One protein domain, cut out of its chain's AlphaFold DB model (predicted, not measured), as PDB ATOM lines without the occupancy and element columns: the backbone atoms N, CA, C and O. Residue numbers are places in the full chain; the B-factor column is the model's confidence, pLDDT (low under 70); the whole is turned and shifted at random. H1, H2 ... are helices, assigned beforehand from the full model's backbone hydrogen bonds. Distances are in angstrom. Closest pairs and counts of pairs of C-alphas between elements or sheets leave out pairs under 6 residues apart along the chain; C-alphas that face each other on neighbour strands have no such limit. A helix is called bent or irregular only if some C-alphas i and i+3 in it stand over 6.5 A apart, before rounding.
ATOM      1  N   LYS A 156      -9.607  -6.268 -25.980       91.44
ATOM      2  CA  LYS A 156      -8.856  -5.324 -26.816       91.44
ATOM      3  C   LYS A 156      -7.428  -5.813 -27.087       91.44
ATOM      4  O   LYS A 156      -7.007  -5.733 -28.236       91.44
ATOM      5  N   GLY A 157      -6.728  -6.297 -26.058       90.06
ATOM      6  CA  GLY A 157      -5.383  -6.870 -26.192       90.06
ATOM      7  C   GLY A 157      -5.422  -8.092 -27.098       90.06
ATOM      8  O   GLY A 157      -4.787  -8.088 -28.145       90.06
ATOM      9  N   PHE A 158      -6.344  -9.019 -26.809       91.25
ATOM     10  CA  PHE A 158      -6.599 -10.193 -27.645       91.25
ATOM     11  C   PHE A 158      -6.716  -9.853 -29.141       91.25
ATOM     12  O   PHE A 158      -6.058 -10.479 -29.965       91.25
ATOM     13  N   VAL A 159      -7.535  -8.859 -29.513       91.06
ATOM     14  CA  VAL A 159      -7.721  -8.473 -30.926       91.06
ATOM     15  C   VAL A 159      -6.451  -7.873 -31.534       91.06
ATOM     16  O   VAL A 159      -6.128  -8.191 -32.677       91.06
ATOM     17  N   VAL A 160      -5.754  -7.000 -30.802       92.12
ATOM     18  CA  VAL A 160      -4.511  -6.371 -31.279       92.12
ATOM     19  C   VAL A 160      -3.438  -7.431 -31.520       92.12
ATOM     20  O   VAL A 160      -2.867  -7.471 -32.607       92.12
ATOM     21  N   ASP A 161      -3.228  -8.321 -30.558       91.75
ATOM     22  CA  ASP A 161      -2.193  -9.352 -30.628       91.75
ATOM     23  C   ASP A 161      -2.530 -10.424 -31.663       91.75
ATOM     24  O   ASP A 161      -1.668 -10.823 -32.441       91.75
ATOM     25  N   SER A 162      -3.814 -10.781 -31.796       89.50
ATOM     26  CA  SER A 162      -4.287 -11.631 -32.896       89.50
ATOM     27  C   SER A 162      -3.913 -11.047 -34.259       89.50
ATOM     28  O   SER A 162      -3.469 -11.773 -35.143       89.50
ATOM     29  N   PHE A 163      -4.088  -9.737 -34.456       89.31
ATOM     30  CA  PHE A 163      -3.720  -9.103 -35.718       89.31
ATOM     31  C   PHE A 163      -2.213  -8.999 -35.914       89.31
ATOM     32  O   PHE A 163      -1.760  -9.244 -37.027       89.31
ATOM     33  N   LYS A 164      -1.436  -8.712 -34.868       91.62
ATOM     34  CA  LYS A 164       0.032  -8.732 -34.946       91.62
ATOM     35  C   LYS A 164       0.556 -10.114 -35.354       91.62
ATOM     36  O   LYS A 164       1.337 -10.204 -36.295       91.62
ATOM     37  N   LEU A 165       0.043 -11.183 -34.743       88.94
ATOM     38  CA  LEU A 165       0.363 -12.567 -35.116       88.94
ATOM     39  C   LEU A 165      -0.019 -12.886 -36.572       88.94
ATOM     40  O   LEU A 165       0.704 -13.591 -37.273       88.94
ATOM     41  N   MET A 166      -1.143 -12.349 -37.063       86.12
ATOM     42  CA  MET A 166      -1.524 -12.482 -38.475       86.12
ATOM     43  C   MET A 166      -0.596 -11.697 -39.416       86.12
ATOM     44  O   MET A 166      -0.307 -12.186 -40.506       86.12
ATOM     45  N   GLU A 167      -0.137 -10.499 -39.035       87.50
ATOM     46  CA  GLU A 167       0.861  -9.738 -39.806       87.50
ATOM     47  C   GLU A 167       2.189 -10.482 -39.881       87.50
ATOM     48  O   GLU A 167       2.753 -10.596 -40.966       87.50
ATOM     49  N   GLU A 168       2.649 -11.035 -38.761       88.31
ATOM     50  CA  GLU A 168       3.834 -11.887 -38.739       88.31
ATOM     51  C   GLU A 168       3.676 -13.095 -39.647       88.31
ATOM     52  O   GLU A 168       4.520 -13.305 -40.508       88.31
ATOM     53  N   GLY A 169       2.562 -13.829 -39.550       82.88
ATOM     54  CA  GLY A 169       2.287 -14.956 -40.445       82.88
ATOM     55  C   GLY A 169       2.456 -14.592 -41.929       82.88
ATOM     56  O   GLY A 169       3.090 -15.338 -42.680       82.88
ATOM     57  N   LYS A 170       1.980 -13.405 -42.332       83.12
ATOM     58  CA  LYS A 170       2.140 -12.892 -43.704       83.12
ATOM     59  C   LYS A 170       3.589 -12.620 -44.089       83.12
ATOM     60  O   LYS A 170       3.945 -12.839 -45.248       83.12
ATOM     61  N   MET A 171       4.430 -12.169 -43.156       83.69
ATOM     62  CA  MET A 171       5.863 -11.961 -43.411       83.69
ATOM     63  C   MET A 171       6.566 -13.262 -43.830       83.69
ATOM     64  O   MET A 171       7.583 -13.205 -44.520       83.69
ATOM     65  N   TYR A 172       5.980 -14.415 -43.501       76.44
ATOM     66  CA  TYR A 172       6.491 -15.747 -43.836       76.44
ATOM     67  C   TYR A 172       5.697 -16.451 -44.938       76.44
ATOM     68  O   TYR A 172       5.766 -17.670 -45.085       76.44
ATOM     69  N   GLY A 173       4.902 -15.699 -45.705       74.69
ATOM     70  CA  GLY A 173       4.097 -16.246 -46.796       74.69
ATOM     71  C   GLY A 173       2.950 -17.150 -46.334       74.69
ATOM     72  O   GLY A 173       2.387 -17.875 -47.153       74.69
ATOM     73  N   ARG A 174       2.590 -17.123 -45.042       73.94
ATOM     74  CA  ARG A 174       1.370 -17.769 -44.553       73.94
ATOM     75  C   ARG A 174       0.216 -16.797 -44.736       73.94
ATOM     76  O   ARG A 174       0.241 -15.688 -44.206       73.94
ATOM     77  N   GLU A 175      -0.820 -17.220 -45.449       70.06
ATOM     78  CA  GLU A 175      -2.069 -16.471 -45.450       70.06
ATOM     79  C   GLU A 175      -2.799 -16.729 -44.127       70.06
ATOM     80  O   GLU A 175      -3.030 -17.889 -43.776       70.06
ATOM     81  N   PRO A 176      -3.157 -15.690 -43.354       61.78
ATOM     82  CA  PRO A 176      -3.842 -15.873 -42.090       61.78
ATOM     83  C   PRO A 176      -5.269 -16.353 -42.348       61.78
ATOM     84  O   PRO A 176      -6.208 -15.572 -42.521       61.78
ATOM     85  N   VAL A 177      -5.453 -17.671 -42.344       66.50
ATOM     86  CA  VAL A 177      -6.780 -18.267 -42.391       66.50
ATOM     87  C   VAL A 177      -7.413 -18.063 -41.021       66.50
ATOM     88  O   VAL A 177      -7.108 -18.746 -40.046       66.50
ATOM     89  N   LEU A 178      -8.347 -17.117 -40.937       67.94
ATOM     90  CA  LEU A 178      -9.073 -16.788 -39.706       67.94
ATOM     91  C   LEU A 178      -9.685 -18.030 -39.014       67.94
ATOM     92  O   LEU A 178      -9.847 -18.048 -37.795       67.94
ATOM     93  N   ALA A 179     -10.038 -19.069 -39.776       66.44
ATOM     94  CA  ALA A 179     -10.511 -20.342 -39.234       66.44
ATOM     95  C   ALA A 179      -9.404 -21.156 -38.534       66.44
ATOM     96  O   ALA A 179      -9.657 -21.717 -37.469       66.44
ATOM     97  N   GLU A 180      -8.188 -21.188 -39.085       70.19
ATOM     98  CA  GLU A 180      -7.032 -21.854 -38.471       70.19
ATOM     99  C   GLU A 180      -6.620 -21.152 -37.182       70.19
ATOM    100  O   GLU A 180      -6.453 -21.816 -36.161       70.19
ATOM    101  N   PHE A 181      -6.590 -19.814 -37.196       75.50
ATOM    102  CA  PHE A 181      -6.343 -19.022 -35.992       75.50
ATOM    103  C   PHE A 181      -7.328 -19.399 -34.876       75.50
ATOM    104  O   PHE A 181      -6.914 -19.779 -33.787       75.50
ATOM    105  N   LYS A 182      -8.637 -19.426 -35.166       76.94
ATOM    106  CA  LYS A 182      -9.670 -19.808 -34.183       76.94
ATOM    107  C   LYS A 182      -9.477 -21.214 -33.622       76.94
ATOM    108  O   LYS A 182      -9.701 -21.428 -32.431       76.94
ATOM    109  N   ASN A 183      -9.125 -22.172 -34.476       79.56
ATOM    110  CA  ASN A 183      -8.906 -23.551 -34.052       79.56
ATOM    111  C   ASN A 183      -7.669 -23.656 -33.159       79.56
ATOM    112  O   ASN A 183      -7.742 -24.311 -32.121       79.56
ATOM    113  N   MET A 184      -6.587 -22.958 -33.512       81.06
ATOM    114  CA  MET A 184      -5.366 -22.913 -32.713       81.06
ATOM    115  C   MET A 184      -5.606 -22.244 -31.359       81.06
ATOM    116  O   MET A 184      -5.299 -22.827 -30.324       81.06
ATOM    117  N   THR A 185      -6.242 -21.070 -31.330       83.56
ATOM    118  CA  THR A 185      -6.531 -20.374 -30.071       83.56
ATOM    119  C   THR A 185      -7.441 -21.208 -29.163       83.56
ATOM    120  O   THR A 185      -7.214 -21.287 -27.956       83.56
ATOM    121  N   ARG A 186      -8.449 -21.892 -29.730       83.38
ATOM    122  CA  ARG A 186      -9.296 -22.816 -28.960       83.38
ATOM    123  C   ARG A 186      -8.473 -23.978 -28.411       83.38
ATOM    124  O   ARG A 186      -8.619 -24.297 -27.238       83.38
ATOM    125  N   PHE A 187      -7.615 -24.581 -29.237       84.31
ATOM    126  CA  PHE A 187      -6.742 -25.671 -28.814       84.31
ATOM    127  C   PHE A 187      -5.842 -25.253 -27.648       84.31
ATOM    128  O   PHE A 187      -5.741 -26.001 -26.676       84.31
ATOM    129  N   VAL A 188      -5.253 -24.056 -27.715       84.94
ATOM    130  CA  VAL A 188      -4.404 -23.522 -26.645       84.94
ATOM    131  C   VAL A 188      -5.175 -23.405 -25.328       84.94
ATOM    132  O   VAL A 188      -4.724 -23.920 -24.303       84.94
ATOM    133  N   LEU A 189      -6.368 -22.804 -25.367       82.81
ATOM    134  CA  LEU A 189      -7.216 -22.622 -24.186       82.81
ATOM    135  C   LEU A 189      -7.681 -23.934 -23.547       82.81
ATOM    136  O   LEU A 189      -7.896 -23.966 -22.337       82.81
ATOM    137  N   THR A 190      -7.878 -24.994 -24.338       79.44
ATOM    138  CA  THR A 190      -8.440 -26.255 -23.832       79.44
ATOM    139  C   THR A 190      -7.403 -27.321 -23.507       79.44
ATOM    140  O   THR A 190      -7.665 -28.143 -22.636       79.44
ATOM    141  N   ASN A 191      -6.265 -27.351 -24.209       77.50
ATOM    142  CA  ASN A 191      -5.321 -28.476 -24.141       77.50
ATOM    143  C   ASN A 191      -3.897 -28.081 -23.750       77.50
ATOM    144  O   ASN A 191      -3.124 -28.954 -23.366       77.50
ATOM    145  N   TYR A 192      -3.524 -26.808 -23.894       79.31
ATOM    146  CA  TYR A 192      -2.122 -26.404 -23.790       79.31
ATOM    147  C   TYR A 192      -1.807 -25.617 -22.513       79.31
ATOM    148  O   TYR A 192      -0.736 -25.789 -21.922       79.31
ATOM    149  N   LEU A 193      -2.759 -24.800 -22.057       80.19
ATOM    150  CA  LEU A 193      -2.666 -24.091 -20.786       80.19
ATOM    151  C   LEU A 193      -2.959 -25.011 -19.601       80.19
ATOM    152  O   LEU A 193      -3.917 -25.785 -19.597       80.19
ATOM    153  N   SER A 194      -2.163 -24.866 -18.543       76.50
ATOM    154  CA  SER A 194      -2.467 -25.482 -17.253       76.50
ATOM    155  C   SER A 194      -3.599 -24.701 -16.591       76.50
ATOM    156  O   SER A 194      -3.374 -23.618 -16.060       76.50
ATOM    157  N   LEU A 195      -4.819 -25.250 -16.612       66.75
ATOM    158  CA  LEU A 195      -6.048 -24.574 -16.158       66.75
ATOM    159  C   LEU A 195      -5.947 -23.975 -14.741       66.75
ATOM    160  O   LEU A 195      -6.573 -22.960 -14.452       66.75
ATOM    161  N   ASN A 196      -5.147 -24.591 -13.866       70.00
ATOM    162  CA  ASN A 196      -4.961 -24.164 -12.475       70.00
ATOM    163  C   ASN A 196      -3.916 -23.046 -12.301       70.00
ATOM    164  O   ASN A 196      -3.739 -22.559 -11.186       70.00
ATOM    165  N   PHE A 197      -3.242 -22.650 -13.384       73.94
ATOM    166  CA  PHE A 197      -2.044 -21.810 -13.399       73.94
ATOM    167  C   PHE A 197      -2.256 -20.533 -14.222       73.94
ATOM    168  O   PHE A 197      -1.428 -20.156 -15.046       73.94
ATOM    169  N   ILE A 198      -3.415 -19.898 -14.038       75.56
ATOM    170  CA  ILE A 198      -3.809 -18.654 -14.712       75.56
ATOM    171  C   ILE A 198      -3.958 -17.556 -13.660       75.56
ATOM    172  O   ILE A 198      -4.520 -17.837 -12.592       75.56
ATOM    173  N   PRO A 199      -3.475 -16.324 -13.922       69.81
ATOM    174  CA  PRO A 199      -3.648 -15.220 -12.988       69.81
ATOM    175  C   PRO A 199      -5.135 -14.958 -12.748       69.81
ATOM    176  O   PRO A 199      -5.930 -14.901 -13.685       69.81
ATOM    177  N   SER A 200      -5.517 -14.800 -11.489       67.69
ATOM    178  CA  SER A 200      -6.865 -14.409 -11.091       67.69
ATOM    179  C   SER A 200      -7.141 -12.937 -11.429       67.69
ATOM    180  O   SER A 200      -6.228 -12.135 -11.610       67.69
ATOM    181  N   GLY A 201      -8.421 -12.562 -11.531       72.38
ATOM    182  CA  GLY A 201      -8.838 -11.182 -11.803       72.38
ATOM    183  C   GLY A 201      -9.299 -10.965 -13.244       72.38
ATOM    184  O   GLY A 201     -10.326 -11.503 -13.649       72.38
ATOM    185  N   THR A 202      -8.591 -10.124 -14.001       61.81
ATOM    186  CA  THR A 202      -8.967  -9.707 -15.371       61.81
ATOM    187  C   THR A 202      -8.656 -10.743 -16.453       61.81
ATOM    188  O   THR A 202      -8.957 -10.506 -17.625       61.81
ATOM    189  N   CYS A 203      -8.077 -11.875 -16.061       71.81
ATOM    190  CA  CYS A 203      -7.657 -12.959 -16.931       71.81
ATOM    191  C   CYS A 203      -8.407 -14.241 -16.555       71.81
ATOM    192  O   CYS A 203      -8.423 -14.653 -15.397       71.81
ATOM    193  N   SER A 204      -9.048 -14.889 -17.528       79.06
ATOM    194  CA  SER A 204      -9.639 -16.216 -17.322       79.06
ATOM    195  C   SER A 204      -9.786 -16.966 -18.644       79.06
ATOM    196  O   SER A 204     -10.032 -16.362 -19.688       79.06
ATOM    197  N   ILE A 205      -9.709 -18.304 -18.621       80.50
ATOM    198  CA  ILE A 205      -9.999 -19.125 -19.819       80.50
ATOM    199  C   ILE A 205     -11.410 -18.877 -20.323       80.50
ATOM    200  O   ILE A 205     -11.642 -18.864 -21.529       80.50
ATOM    201  N   VAL A 206     -12.358 -18.671 -19.410       83.88
ATOM    202  CA  VAL A 206     -13.744 -18.370 -19.766       83.88
ATOM    203  C   VAL A 206     -13.805 -17.088 -20.598       83.88
ATOM    204  O   VAL A 206     -14.510 -17.050 -21.606       83.88
ATOM    205  N   ASP A 207     -13.045 -16.060 -20.227       84.69
ATOM    206  CA  ASP A 207     -12.976 -14.819 -20.994       84.69
ATOM    207  C   ASP A 207     -12.181 -14.982 -22.291       84.69
ATOM    208  O   ASP A 207     -12.629 -14.479 -23.318       84.69
ATOM    209  N   GLY A 208     -11.112 -15.785 -22.308       85.62
ATOM    210  CA  GLY A 208     -10.426 -16.172 -23.548       85.62
ATOM    211  C   GLY A 208     -11.350 -16.885 -24.546       85.62
ATOM    212  O   GLY A 208     -11.399 -16.539 -25.729       85.62
ATOM    213  N   MET A 209     -12.182 -17.817 -24.075       86.62
ATOM    214  CA  MET A 209     -13.176 -18.502 -24.909       86.62
ATOM    215  C   MET A 209     -14.226 -17.517 -25.444       86.62
ATOM    216  O   MET A 209     -14.536 -17.532 -26.640       86.62
ATOM    217  N   LYS A 210     -14.721 -16.597 -24.599       89.06
ATOM    218  CA  LYS A 210     -15.621 -15.511 -25.036       89.06
ATOM    219  C   LYS A 210     -14.951 -14.581 -26.047       89.06
ATOM    220  O   LYS A 210     -15.620 -14.134 -26.979       89.06
ATOM    221  N   ASN A 211     -13.659 -14.288 -25.887       90.12
ATOM    222  CA  ASN A 211     -12.896 -13.448 -26.807       90.12
ATOM    223  C   ASN A 211     -12.874 -14.070 -28.206       90.12
ATOM    224  O   ASN A 211     -13.240 -13.391 -29.163       90.12
ATOM    225  N   ILE A 212     -12.559 -15.364 -28.331       87.25
ATOM    226  CA  ILE A 212     -12.566 -16.071 -29.626       87.25
ATOM    227  C   ILE A 212     -13.960 -16.059 -30.258       87.25
ATOM    228  O   ILE A 212     -14.111 -15.791 -31.457       87.25
ATOM    229  N   GLU A 213     -15.001 -16.352 -29.474       87.69
ATOM    230  CA  GLU A 213     -16.377 -16.335 -29.974       87.69
ATOM    231  C   GLU A 213     -16.791 -14.949 -30.468       87.69
ATOM    232  O   GLU A 213     -17.429 -14.822 -31.517       87.69
ATOM    233  N   ARG A 214     -16.427 -13.906 -29.720       89.38
ATOM    234  CA  ARG A 214     -16.723 -12.520 -30.069       89.38
ATOM    235  C   ARG A 214     -15.936 -12.077 -31.298       89.38
ATOM    236  O   ARG A 214     -16.542 -11.550 -32.227       89.38
ATOM    237  N   PHE A 215     -14.640 -12.366 -31.350       87.25
ATOM    238  CA  PHE A 215     -13.772 -12.084 -32.494       87.25
ATOM    239  C   PHE A 215     -14.293 -12.735 -33.774       87.25
ATOM    240  O   PHE A 215     -14.263 -12.142 -34.846       87.25
ATOM    241  N   SER A 216     -14.876 -13.930 -33.650       82.12
ATOM    242  CA  SER A 216     -15.505 -14.643 -34.764       82.12
ATOM    243  C   SER A 216     -16.775 -13.985 -35.305       82.12
ATOM    244  O   SER A 216     -17.126 -14.243 -36.457       82.12
ATOM    245  N   LYS A 217     -17.486 -13.217 -34.473       86.38
ATOM    246  CA  LYS A 217     -18.786 -12.600 -34.781       86.38
ATOM    247  C   LYS A 217     -18.665 -11.114 -35.124       86.38
ATOM    248  O   LYS A 217     -19.560 -10.567 -35.765       86.38
ATOM    249  N   ASP A 218     -17.603 -10.452 -34.672       87.19
ATOM    250  CA  ASP A 218     -17.402  -9.025 -34.895       87.19
ATOM    251  C   ASP A 218     -17.159  -8.730 -36.384       87.19
ATOM    252  O   ASP A 218     -16.368  -9.381 -37.064       87.19
ATOM    253  N   SER A 219     -17.862  -7.723 -36.907       85.06
ATOM    254  CA  SER A 219     -17.652  -7.240 -38.272       85.06
ATOM    255  C   SER A 219     -16.267  -6.594 -38.417       85.06
ATOM    256  O   SER A 219     -15.746  -6.053 -37.436       85.06
ATOM    257  N   PRO A 220     -15.710  -6.509 -39.641       84.31
ATOM    258  CA  PRO A 220     -14.485  -5.751 -39.906       84.31
ATOM    259  C   PRO A 220     -14.497  -4.342 -39.297       84.31
ATOM    260  O   PRO A 220     -13.559  -3.946 -38.615       84.31
ATOM    261  N   SER A 221     -15.603  -3.601 -39.445       86.62
ATOM    262  CA  SER A 221     -15.761  -2.260 -38.865       86.62
ATOM    263  C   SER A 221     -15.693  -2.243 -37.335       86.62
ATOM    264  O   SER A 221     -15.159  -1.303 -36.747       86.62
ATOM    265  N   ARG A 222     -16.215  -3.283 -36.674       89.31
ATOM    266  CA  ARG A 222     -16.178  -3.406 -35.217       89.31
ATOM    267  C   ARG A 222     -14.781  -3.764 -34.726       89.31
ATOM    268  O   ARG A 222     -14.335  -3.158 -33.757       89.31
ATOM    269  N   LEU A 223     -14.083  -4.669 -35.413       87.56
ATOM    270  CA  LEU A 223     -12.692  -5.009 -35.105       87.56
ATOM    271  C   LEU A 223     -11.770  -3.791 -35.258       87.56
ATOM    272  O   LEU A 223     -10.996  -3.493 -34.351       87.56
ATOM    273  N   LEU A 224     -11.938  -3.005 -36.328       87.75
ATOM    274  CA  LEU A 224     -11.194  -1.754 -36.521       87.75
ATOM    275  C   LEU A 224     -11.472  -0.721 -35.421       87.75
ATOM    276  O   LEU A 224     -10.563  -0.033 -34.965       87.75
ATOM    277  N   LYS A 225     -12.714  -0.646 -34.927       91.31
ATOM    278  CA  LYS A 225     -13.049   0.221 -33.789       91.31
ATOM    279  C   LYS A 225     -12.365  -0.223 -32.491       91.31
ATOM    280  O   LYS A 225     -12.006   0.632 -31.685       91.31
ATOM    281  N   VAL A 226     -12.185  -1.529 -32.276       91.38
ATOM    282  CA  VAL A 226     -11.521  -2.078 -31.077       91.38
ATOM    283  C   VAL A 226     -10.036  -1.708 -31.046       91.38
ATOM    284  O   VAL A 226      -9.539  -1.275 -30.006       91.38
ATOM    285  N   VAL A 227      -9.347  -1.815 -32.184       89.19
ATOM    286  CA  VAL A 227      -7.909  -1.502 -32.294       89.19
ATOM    287  C   VAL A 227      -7.609   0.003 -32.355       89.19
ATOM    288  O   VAL A 227      -6.462   0.417 -32.187       89.19
ATOM    289  N   GLY A 228      -8.633   0.843 -32.538       91.19
ATOM    290  CA  GLY A 228      -8.543   2.297 -32.396       91.19
ATOM    291  C   GLY A 228      -7.519   2.922 -33.344       91.19
ATOM    292  O   GLY A 228      -7.632   2.791 -34.558       91.19
ATOM    293  N   ASN A 229      -6.498   3.586 -32.797       89.44
ATOM    294  CA  ASN A 229      -5.474   4.283 -33.586       89.44
ATOM    295  C   ASN A 229      -4.657   3.346 -34.496       89.44
ATOM    296  O   ASN A 229      -4.051   3.810 -35.457       89.44
ATOM    297  N   GLN A 230      -4.679   2.032 -34.241       87.44
ATOM    298  CA  GLN A 230      -4.035   1.025 -35.090       87.44
ATOM    299  C   GLN A 230      -4.941   0.532 -36.234       87.44
ATOM    300  O   GLN A 230      -4.547  -0.343 -37.002       87.44
ATOM    301  N   ALA A 231      -6.149   1.083 -36.399       86.38
ATOM    302  CA  ALA A 231      -7.092   0.640 -37.427       86.38
ATOM    303  C   ALA A 231      -6.502   0.692 -38.845       86.38
ATOM    304  O   ALA A 231      -6.714  -0.230 -39.625       86.38
ATOM    305  N   ASN A 232      -5.729   1.732 -39.174       85.25
ATOM    306  CA  ASN A 232      -5.115   1.851 -40.499       85.25
ATOM    307  C   ASN A 232      -4.087   0.745 -40.771       85.25
ATOM    308  O   ASN A 232      -4.016   0.262 -41.898       85.25
ATOM    309  N   ARG A 233      -3.344   0.317 -39.740       86.75
ATOM    310  CA  ARG A 233      -2.370  -0.781 -39.814       86.75
ATOM    311  C   ARG A 233      -3.072  -2.100 -40.147       86.75
ATOM    312  O   ARG A 233      -2.753  -2.740 -41.140       86.75
ATOM    313  N   PHE A 234      -4.130  -2.426 -39.405       86.06
ATOM    314  CA  PHE A 234      -4.827  -3.710 -39.537       86.06
ATOM    315  C   PHE A 234      -5.939  -3.739 -40.599       86.06
ATOM    316  O   PHE A 234      -6.582  -4.770 -40.807       86.06
TER     317      PHE A 234
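AT A GLANCE: This is residues 156 to 234 of the 243 residues of an uncharacterized protein of Nitrosomonas ureae (UniProt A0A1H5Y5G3). H2 and H3 lie side by side as a helical hairpin, H1 slants loosely across one side of it, and H4 turns off from the end of H3 to pack on residues 156 to 163 of H1. Residues 196 to 203 stick out. The 79 printed residues hold four named helices, H1 to H4 in order, no named strand: all helix, compact, radius of gyration of the C-alphas 13.4 A, spans 38 by 27 by 19 A.

IN THESE COORDINATES: H1, residues 156 to 171, begins at C-alpha (-8.856, -5.324, -26.816) and measures 23.2 A. H2 is residues 178 to 192, 19.9 A; H3, 205 to 217, 18.5 A. H4, 220 to 234, 9.9 A, ends at C-alpha (-4.827, -3.710, -39.537); it is irregular, C-alphas 226 and 229 being 9.1 A apart.

HOW THE PARTS SIT: H1 touches H4 with residues 156 to 163 alone, closest C-alphas Lys 156 and Val 226, 6.0 A, at a steep tilt of 63 degrees. H1 is close to but not clearly touching H3, closest C-alphas Phe 158 and Asn 211, 7.1 A. H1 and H2 are near each other. H2 and H3 touch, closest C-alphas Leu 189 and Ile 205, 6.2 A, a shallow tilt of 9 degrees, opposite ways. H2 and H4 are apart. Every O i to N i+4 pair is within hydrogen-bond range in H1, H2 and H3; in H4, 6 of 11.

THE WHOLE: The farthest C-alphas, Asn 196 and Asn 232, are 38.2 A apart. The printed part has no cut. The link H2 to H3 is long. Residues 176 to 179, 195, 199 to 200 and 202 are under pLDDT 70.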